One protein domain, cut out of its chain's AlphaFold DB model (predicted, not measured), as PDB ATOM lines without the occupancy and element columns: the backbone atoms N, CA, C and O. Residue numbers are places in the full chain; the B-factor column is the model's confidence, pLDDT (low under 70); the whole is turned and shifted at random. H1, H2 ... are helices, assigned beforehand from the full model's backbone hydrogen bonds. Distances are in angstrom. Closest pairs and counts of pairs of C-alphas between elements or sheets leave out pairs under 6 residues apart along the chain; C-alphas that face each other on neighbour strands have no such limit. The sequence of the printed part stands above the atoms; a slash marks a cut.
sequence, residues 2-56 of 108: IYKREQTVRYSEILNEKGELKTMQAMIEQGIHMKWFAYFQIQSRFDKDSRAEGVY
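Overview. This is residues 2 to 56 of the 108 residues of an uncharacterized protein of Micrurus paraensis (UniProt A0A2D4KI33). One long helix, H3, runs lengthwise, with two short helices, H1 and H2, loosely to one side of it; the tail of residues 2 to 9 makes the opposite end of the length. The 55 printed residues have three named helices in the order H1, H2, H3 and no named strand: all helix, with 27 residues, under half, in named elements. It is only just loose, close to compact, with a radius of gyration of the C-alphas of 12.4 A and spans of 43 by 21 by 18 A.

Along the chain. Find C-alpha 36 at (-31.289, 16.150, 5.908); from there H3, residues 36 to 52, runs 23.8 A to C-alpha 52 at (-18.349, 36.028, 7.950). H2 is residues 24 to 29, 8.8 A, and H1 residues 11 to 14, 5.5 A.

Arrangement. H2 and H3 are close but not clearly touching: the closest C-alphas, of Met 24 and Tyr 39, are 7.3 A apart. Their steep tilt is 60 degrees, opposite ways. H1 and H2 are close but not clearly touching, at 7.1 A between the closest C-alphas, of Ile 14 and Met 27. H1 and H3 are apart. In H2 and H3 every O i to N i+4 pair is within hydrogen-bond range; H1 is too short for one.

Size, cuts and confidence. The C-alphas of Ile 2 and Tyr 56, the two farthest apart, are 43.0 A apart. The printed part has no cut, and both links are short. Look for low confidence, pLDDT under 70, at residues 2 to 9 and 48 to 56.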
ATOM      1  N   ILE A   2     -30.531  -5.814  11.115       37.78
ATOM      2  CA  ILE A   2     -29.222  -5.380  10.610       37.78
ATOM      3  C   ILE A   2     -29.041  -3.938  11.085       37.78
ATOM      4  O   ILE A   2     -29.728  -3.040  10.603       37.78
ATOM      5  N   TYR A   3     -28.166  -3.724  12.066       35.28
ATOM      6  CA  TYR A   3     -27.754  -2.383  12.464       35.28
ATOM      7  C   TYR A   3     -27.046  -1.738  11.265       35.28
ATOM      8  O   TYR A   3     -25.933  -2.132  10.912       35.28
ATOM      9  N   LYS A   4     -27.702  -0.780  10.595       45.97
ATOM     10  CA  LYS A   4     -27.031   0.099   9.630       45.97
ATOM     11  C   LYS A   4     -25.975   0.870  10.417       45.97
ATOM     12  O   LYS A   4     -26.318   1.718  11.234       45.97
ATOM     13  N   ARG A   5     -24.707   0.514  10.213       45.31
ATOM     14  CA  ARG A   5     -23.546   1.210  10.772       45.31
ATOM     15  C   ARG A   5     -23.698   2.697  10.421       45.31
ATOM     16  O   ARG A   5     -23.871   3.007   9.243       45.31
ATOM     17  N   GLU A   6     -23.717   3.588  11.414       58.59
ATOM     18  CA  GLU A   6     -23.716   5.029  11.148       58.59
ATOM     19  C   GLU A   6     -22.462   5.340  10.334       58.59
ATOM     20  O   GLU A   6     -21.337   5.094  10.770       58.59
ATOM     21  N   GLN A   7     -22.668   5.769   9.092       64.44
ATOM     22  CA  GLN A   7     -21.591   6.085   8.173       64.44
ATOM     23  C   GLN A   7     -20.935   7.364   8.694       64.44
ATOM     24  O   GLN A   7     -21.504   8.449   8.602       64.44
ATOM     25  N   THR A   8     -19.774   7.228   9.329       64.94
ATOM     26  CA  THR A   8     -18.970   8.371   9.761       64.94
ATOM     27  C   THR A   8     -18.366   9.009   8.514       64.94
ATOM     28  O   THR A   8     -17.463   8.438   7.909       64.94
ATOM     29  N   VAL A   9     -18.908  10.152   8.100       67.88
ATOM     30  CA  VAL A   9     -18.461  10.881   6.904       67.88
ATOM     31  C   VAL A   9     -17.368  11.866   7.304       67.88
ATOM     32  O   VAL A   9     -17.545  12.634   8.252       67.88
ATOM     33  N   ARG A  10     -16.230  11.852   6.604       74.88
ATOM     34  CA  ARG A  10     -15.142  12.804   6.861       74.88
ATOM     35  C   ARG A  10     -15.421  14.151   6.210       74.88
ATOM     36  O   ARG A  10     -16.041  14.238   5.153       74.88
ATOM     37  N   TYR A  11     -14.883  15.213   6.808       72.94
ATOM     38  CA  TYR A  11     -15.058  16.575   6.300       72.94
ATOM     39  C   TYR A  11     -14.509  16.747   4.870       72.94
ATOM     40  O   TYR A  11     -15.108  17.417   4.042       72.94
ATOM     41  N   SER A  12     -13.425  16.055   4.520       73.69
ATOM     42  CA  SER A  12     -12.888  16.046   3.153       73.69
ATOM     43  C   SER A  12     -13.813  15.381   2.127       73.69
ATOM     44  O   SER A  12     -13.713  15.659   0.939       73.69
ATOM     45  N   GLU A  13     -14.698  14.480   2.555       77.50
ATOM     46  CA  GLU A  13     -15.580  13.719   1.660       77.50
ATOM     47  C   GLU A  13     -16.832  14.528   1.287       77.50
ATOM     48  O   GLU A  13     -17.379  14.353   0.196       77.50
ATOM     49  N   ILE A  14     -17.244  15.461   2.153       82.38
ATOM     50  CA  ILE A  14     -18.382  16.361   1.915       82.38
ATOM     51  C   ILE A  14     -18.025  17.595   1.077       82.38
ATOM     52  O   ILE A  14     -18.932  18.243   0.556       82.38
ATOM     53  N   LEU A  15     -16.738  17.918   0.922       82.31
ATOM     54  CA  LEU A  15     -16.276  19.045   0.111       82.31
ATOM     55  C   LEU A  15     -15.949  18.614  -1.322       82.31
ATOM     56  O   LEU A  15     -15.554  17.474  -1.577       82.31
ATOM     57  N   ASN A  16     -16.140  19.527  -2.272       82.94
ATOM     58  CA  ASN A  16     -15.691  19.375  -3.651       82.94
ATOM     59  C   ASN A  16     -14.204  19.762  -3.798       82.94
ATOM     60  O   ASN A  16     -13.573  20.242  -2.860       82.94
ATOM     61  N   GLU A  17     -13.642  19.577  -4.994       80.69
ATOM     62  CA  GLU A  17     -12.232  19.892  -5.292       80.69
ATOM     63  C   GLU A  17     -11.883  21.381  -5.125       80.69
ATOM     64  O   GLU A  17     -10.714  21.731  -4.992       80.69
ATOM     65  N   LYS A  18     -12.891  22.259  -5.110       76.56
ATOM     66  CA  LYS A  18     -12.750  23.704  -4.896       76.56
ATOM     67  C   LYS A  18     -12.908  24.108  -3.424       76.56
ATOM     68  O   LYS A  18     -12.821  25.292  -3.121       76.56
ATOM     69  N   GLY A  19     -13.149  23.153  -2.523       74.19
ATOM     70  CA  GLY A  19     -13.391  23.407  -1.102       74.19
ATOM     71  C   GLY A  19     -14.820  23.849  -0.764       74.19
ATOM     72  O   GLY A  19     -15.076  24.253   0.365       74.19
ATOM     73  N   GLU A  20     -15.763  23.766  -1.705       82.00
ATOM     74  CA  GLU A  20     -17.174  24.095  -1.481       82.00
ATOM     75  C   GLU A  20     -17.955  22.859  -1.018       82.00
ATOM     76  O   GLU A  20     -17.670  21.728  -1.428       82.00
ATOM     77  N   LEU A  21     -18.978  23.063  -0.187       84.00
ATOM     78  CA  LEU A  21     -19.845  21.980   0.268       84.00
ATOM     79  C   LEU A  21     -20.609  21.358  -0.914       84.00
ATOM     80  O   LEU A  21     -21.323  22.050  -1.644       84.00
ATOM     81  N   LYS A  22     -20.492  20.036  -1.091       86.56
ATOM     82  CA  LYS A  22     -21.260  19.297  -2.103       86.56
ATOM     83  C   LYS A  22     -22.756  19.407  -1.820       86.56
ATOM     84  O   LYS A  22     -23.187  19.466  -0.673       86.56
ATOM     85  N   THR A  23     -23.569  19.349  -2.867       85.25
ATOM     86  CA  THR A  23     -25.018  19.235  -2.695       85.25
ATOM     87  C   THR A  23     -25.377  17.864  -2.122       85.25
ATOM     88  O   THR A  23     -24.694  16.866  -2.364       85.25
ATOM     89  N   MET A  24     -26.492  17.789  -1.394       82.50
ATOM     90  CA  MET A  24     -26.995  16.523  -0.851       82.50
ATOM     91  C   MET A  24     -27.190  15.450  -1.939       82.50
ATOM     92  O   MET A  24     -26.902  14.279  -1.707       82.50
ATOM     93  N   GLN A  25     -27.617  15.858  -3.137       80.31
ATOM     94  CA  GLN A  25     -27.785  14.965  -4.283       80.31
ATOM     95  C   GLN A  25     -26.448  14.356  -4.739       80.31
ATOM     96  O   GLN A  25     -26.349  13.140  -4.886       80.31
ATOM     97  N   ALA A  26     -25.401  15.176  -4.867       84.12
ATOM     98  CA  ALA A  26     -24.068  14.710  -5.248       84.12
ATOM     99  C   ALA A  26     -23.452  13.771  -4.194       84.12
ATOM    100  O   ALA A  26     -22.717  12.847  -4.534       84.12
ATOM    101  N   MET A  27     -23.766  13.972  -2.908       83.56
ATOM    102  CA  MET A  27     -23.352  13.050  -1.841       83.56
ATOM    103  C   MET A  27     -24.054  11.690  -1.955       83.56
ATOM    104  O   MET A  27     -23.402  10.655  -1.830       83.56
ATOM    105  N   ILE A  28     -25.358  11.681  -2.252       84.25
ATOM    106  CA  ILE A  28     -26.129  10.443  -2.444       84.25
ATOM    107  C   ILE A  28     -25.587   9.640  -3.633       84.25
ATOM    108  O   ILE A  28     -25.434   8.426  -3.524       84.25
ATOM    109  N   GLU A  29     -25.241  10.308  -4.734       84.62
ATOM    110  CA  GLU A  29     -24.628   9.675  -5.914       84.62
ATOM    111  C   GLU A  29     -23.265   9.034  -5.602       84.62
ATOM    112  O   GLU A  29     -22.902   8.026  -6.203       84.62
ATOM    113  N   GLN A  30     -22.540   9.559  -4.611       80.81
ATOM    114  CA  GLN A  30     -21.274   9.005  -4.111       80.81
ATOM    115  C   GLN A  30     -21.466   7.925  -3.030       80.81
ATOM    116  O   GLN A  30     -20.493   7.455  -2.442       80.81
ATOM    117  N   GLY A  31     -22.710   7.519  -2.749       80.00
ATOM    118  CA  GLY A  31     -23.032   6.525  -1.722       80.00
ATOM    119  C   GLY A  31     -22.903   7.049  -0.287       80.00
ATOM    120  O   GLY A  31     -22.836   6.254   0.656       80.00
ATOM    121  N   ILE A  32     -22.860   8.373  -0.110       80.75
ATOM    122  CA  ILE A  32     -22.848   9.040   1.190       80.75
ATOM    123  C   ILE A  32     -24.291   9.374   1.562       80.75
ATOM    124  O   ILE A  32     -24.920  10.267   0.990       80.75
ATOM    125  N   HIS A  33     -24.821   8.662   2.552       78.31
ATOM    126  CA  HIS A  33     -26.175   8.895   3.039       78.31
ATOM    127  C   HIS A  33     -26.150   9.647   4.368       78.31
ATOM    128  O   HIS A  33     -25.789   9.100   5.407       78.31
ATOM    129  N   MET A  34     -26.601  10.901   4.340       79.94
ATOM    130  CA  MET A  34     -26.698  11.766   5.514       79.94
ATOM    131  C   MET A  34     -28.151  12.184   5.773       79.94
ATOM    132  O   MET A  34     -28.941  12.361   4.846       79.94
ATOM    133  N   LYS A  35     -28.518  12.360   7.049       83.31
ATOM    134  CA  LYS A  35     -29.823  12.923   7.432       83.31
ATOM    135  C   LYS A  35     -29.913  14.382   6.965       83.31
ATOM    136  O   LYS A  35     -28.976  15.148   7.169       83.31
ATOM    137  N   TRP A  36     -31.062  14.787   6.422       78.06
ATOM    138  CA  TRP A  36     -31.289  16.150   5.908       78.06
ATOM    139  C   TRP A  36     -30.997  17.243   6.947       78.06
ATOM    140  O   TRP A  36     -30.411  18.269   6.621       78.06
ATOM    141  N   PHE A  37     -31.333  16.993   8.214       75.88
ATOM    142  CA  PHE A  37     -31.092  17.949   9.292       75.88
ATOM    143  C   PHE A  37     -29.596  18.135   9.580       75.88
ATOM    144  O   PHE A  37     -29.143  19.257   9.779       75.88
ATOM    145  N   ALA A  38     -28.809  17.055   9.526       77.50
ATOM    146  CA  ALA A  38     -27.358  17.123   9.692       77.50
ATOM    147  C   ALA A  38     -26.699  17.888   8.533       77.50
ATOM    148  O   ALA A  38     -25.830  18.726   8.763       77.50
ATOM    149  N   TYR A  39     -27.178  17.675   7.302       83.25
ATOM    150  CA  TYR A  39     -26.759  18.471   6.146       83.25
ATOM    151  C   TYR A  39     -27.025  19.965   6.364       83.25
ATOM    152  O   TYR A  39     -26.130  20.783   6.178       83.25
ATOM    153  N   PHE A  40     -28.228  20.321   6.817       79.94
ATOM    154  CA  PHE A  40     -28.612  21.716   7.035       79.94
ATOM    155  C   PHE A  40     -27.777  22.394   8.131       79.94
ATOM    156  O   PHE A  40     -27.391  23.553   7.998       79.94
ATOM    157  N   GLN A  41     -27.439  21.664   9.198       79.88
ATOM    158  CA  GLN A  41     -26.541  22.158  10.243       79.88
ATOM    159  C   GLN A  41     -25.131  22.441   9.706       79.88
ATOM    160  O   GLN A  41     -24.562  23.486  10.021       79.88
ATOM    161  N   ILE A  42     -24.582  21.537   8.888       82.62
ATOM    162  CA  ILE A  42     -23.268  21.712   8.251       82.62
ATOM    163  C   ILE A  42     -23.305  22.891   7.285       82.62
ATOM    164  O   ILE A  42     -22.436  23.751   7.355       82.62
ATOM    165  N   GLN A  43     -24.331  22.973   6.438       82.44
ATOM    166  CA  GLN A  43     -24.507  24.066   5.488       82.44
ATOM    167  C   GLN A  43     -24.612  25.418   6.195       82.44
ATOM    168  O   GLN A  43     -23.940  26.363   5.809       82.44
ATOM    169  N   SER A  44     -25.400  25.513   7.270       79.06
ATOM    170  CA  SER A  44     -25.535  26.755   8.035       79.06
ATOM    171  C   SER A  44     -24.217  27.200   8.674       79.06
ATOM    172  O   SER A  44     -23.959  28.401   8.736       79.06
ATOM    173  N   ARG A  45     -23.384  26.259   9.142       76.25
ATOM    174  CA  ARG A  45     -22.038  26.563   9.654       76.25
ATOM    175  C   ARG A  45     -21.096  26.968   8.525       76.25
ATOM    176  O   ARG A  45     -20.538  28.048   8.594       76.25
ATOM    177  N   PHE A  46     -21.032  26.190   7.448       76.81
ATOM    178  CA  PHE A  46     -20.209  26.488   6.273       76.81
ATOM    179  C   PHE A  46     -20.538  27.852   5.650       76.81
ATOM    180  O   PHE A  46     -19.653  28.593   5.240       76.81
ATOM    181  N   ASP A  47     -21.814  28.223   5.604       72.00
ATOM    182  CA  ASP A  47     -22.245  29.525   5.106       72.00
ATOM    183  C   ASP A  47     -21.870  30.668   6.049       72.00
ATOM    184  O   ASP A  47     -21.606  31.770   5.577       72.00
ATOM    185  N   LYS A  48     -21.863  30.432   7.365       68.50
ATOM    186  CA  LYS A  48     -21.379  31.411   8.346       68.50
ATOM    187  C   LYS A  48     -19.870  31.565   8.237       68.50
ATOM    188  O   LYS A  48     -19.402  32.692   8.144       68.50
ATOM    189  N   ASP A  49     -19.152  30.458   8.144       64.31
ATOM    190  CA  ASP A  49     -17.699  30.438   8.017       64.31
ATOM    191  C   ASP A  49     -17.271  31.081   6.680       64.31
ATOM    192  O   ASP A  49     -16.412  31.950   6.653       64.31
ATOM    193  N   SER A  50     -17.944  30.775   5.564       65.25
ATOM    194  CA  SER A  50     -17.616  31.358   4.251       65.25
ATOM    195  C   SER A  50     -18.047  32.820   4.074       65.25
ATOM    196  O   SER A  50     -17.390  33.547   3.328       65.25
ATOM    197  N   ARG A  51     -19.133  33.276   4.727       59.94
ATOM    198  CA  ARG A  51     -19.639  34.659   4.593       59.94
ATOM    199  C   ARG A  51     -19.128  35.628   5.655       59.94
ATOM    200  O   ARG A  51     -19.091  36.822   5.371       59.94
ATOM    201  N   ALA A  52     -18.793  35.160   6.857       53.94
ATOM    202  CA  ALA A  52     -18.349  36.028   7.950       53.94
ATOM    203  C   ALA A  52     -16.820  36.101   8.062       53.94
ATOM    204  O   ALA A  52     -16.287  37.175   8.326       53.94
ATOM    205  N   GLU A  53     -16.110  34.994   7.831       49.66
ATOM    206  CA  GLU A  53     -14.682  34.863   8.132       49.66
ATOM    207  C   GLU A  53     -14.045  33.907   7.121       49.66
ATOM    208  O   GLU A  53     -13.749  32.760   7.447       49.66
ATOM    209  N   GLY A  54     -13.899  34.354   5.864       50.03
ATOM    210  CA  GLY A  54     -13.312  33.541   4.794       50.03
ATOM    211  C   GLY A  54     -12.121  32.735   5.312       50.03
ATOM    212  O   GLY A  54     -11.273  33.320   5.985       50.03
ATOM    213  N   VAL A  55     -12.133  31.415   5.055       50.53
ATOM    214  CA  VAL A  55     -11.171  30.420   5.567       50.53
ATOM    215  C   VAL A  55      -9.826  31.092   5.792       50.53
ATOM    216  O   VAL A  55      -9.212  31.539   4.825       50.53
ATOM    217  N   TYR A  56      -9.442  31.255   7.063       49.50
ATOM    218  CA  TYR A  56      -8.285  32.055   7.447       49.50
ATOM    219  C   TYR A  56      -7.041  31.563   6.702       49.50
ATOM    220  O   TYR A  56      -6.399  30.594   7.090       49.50
TER     221      TYR A  56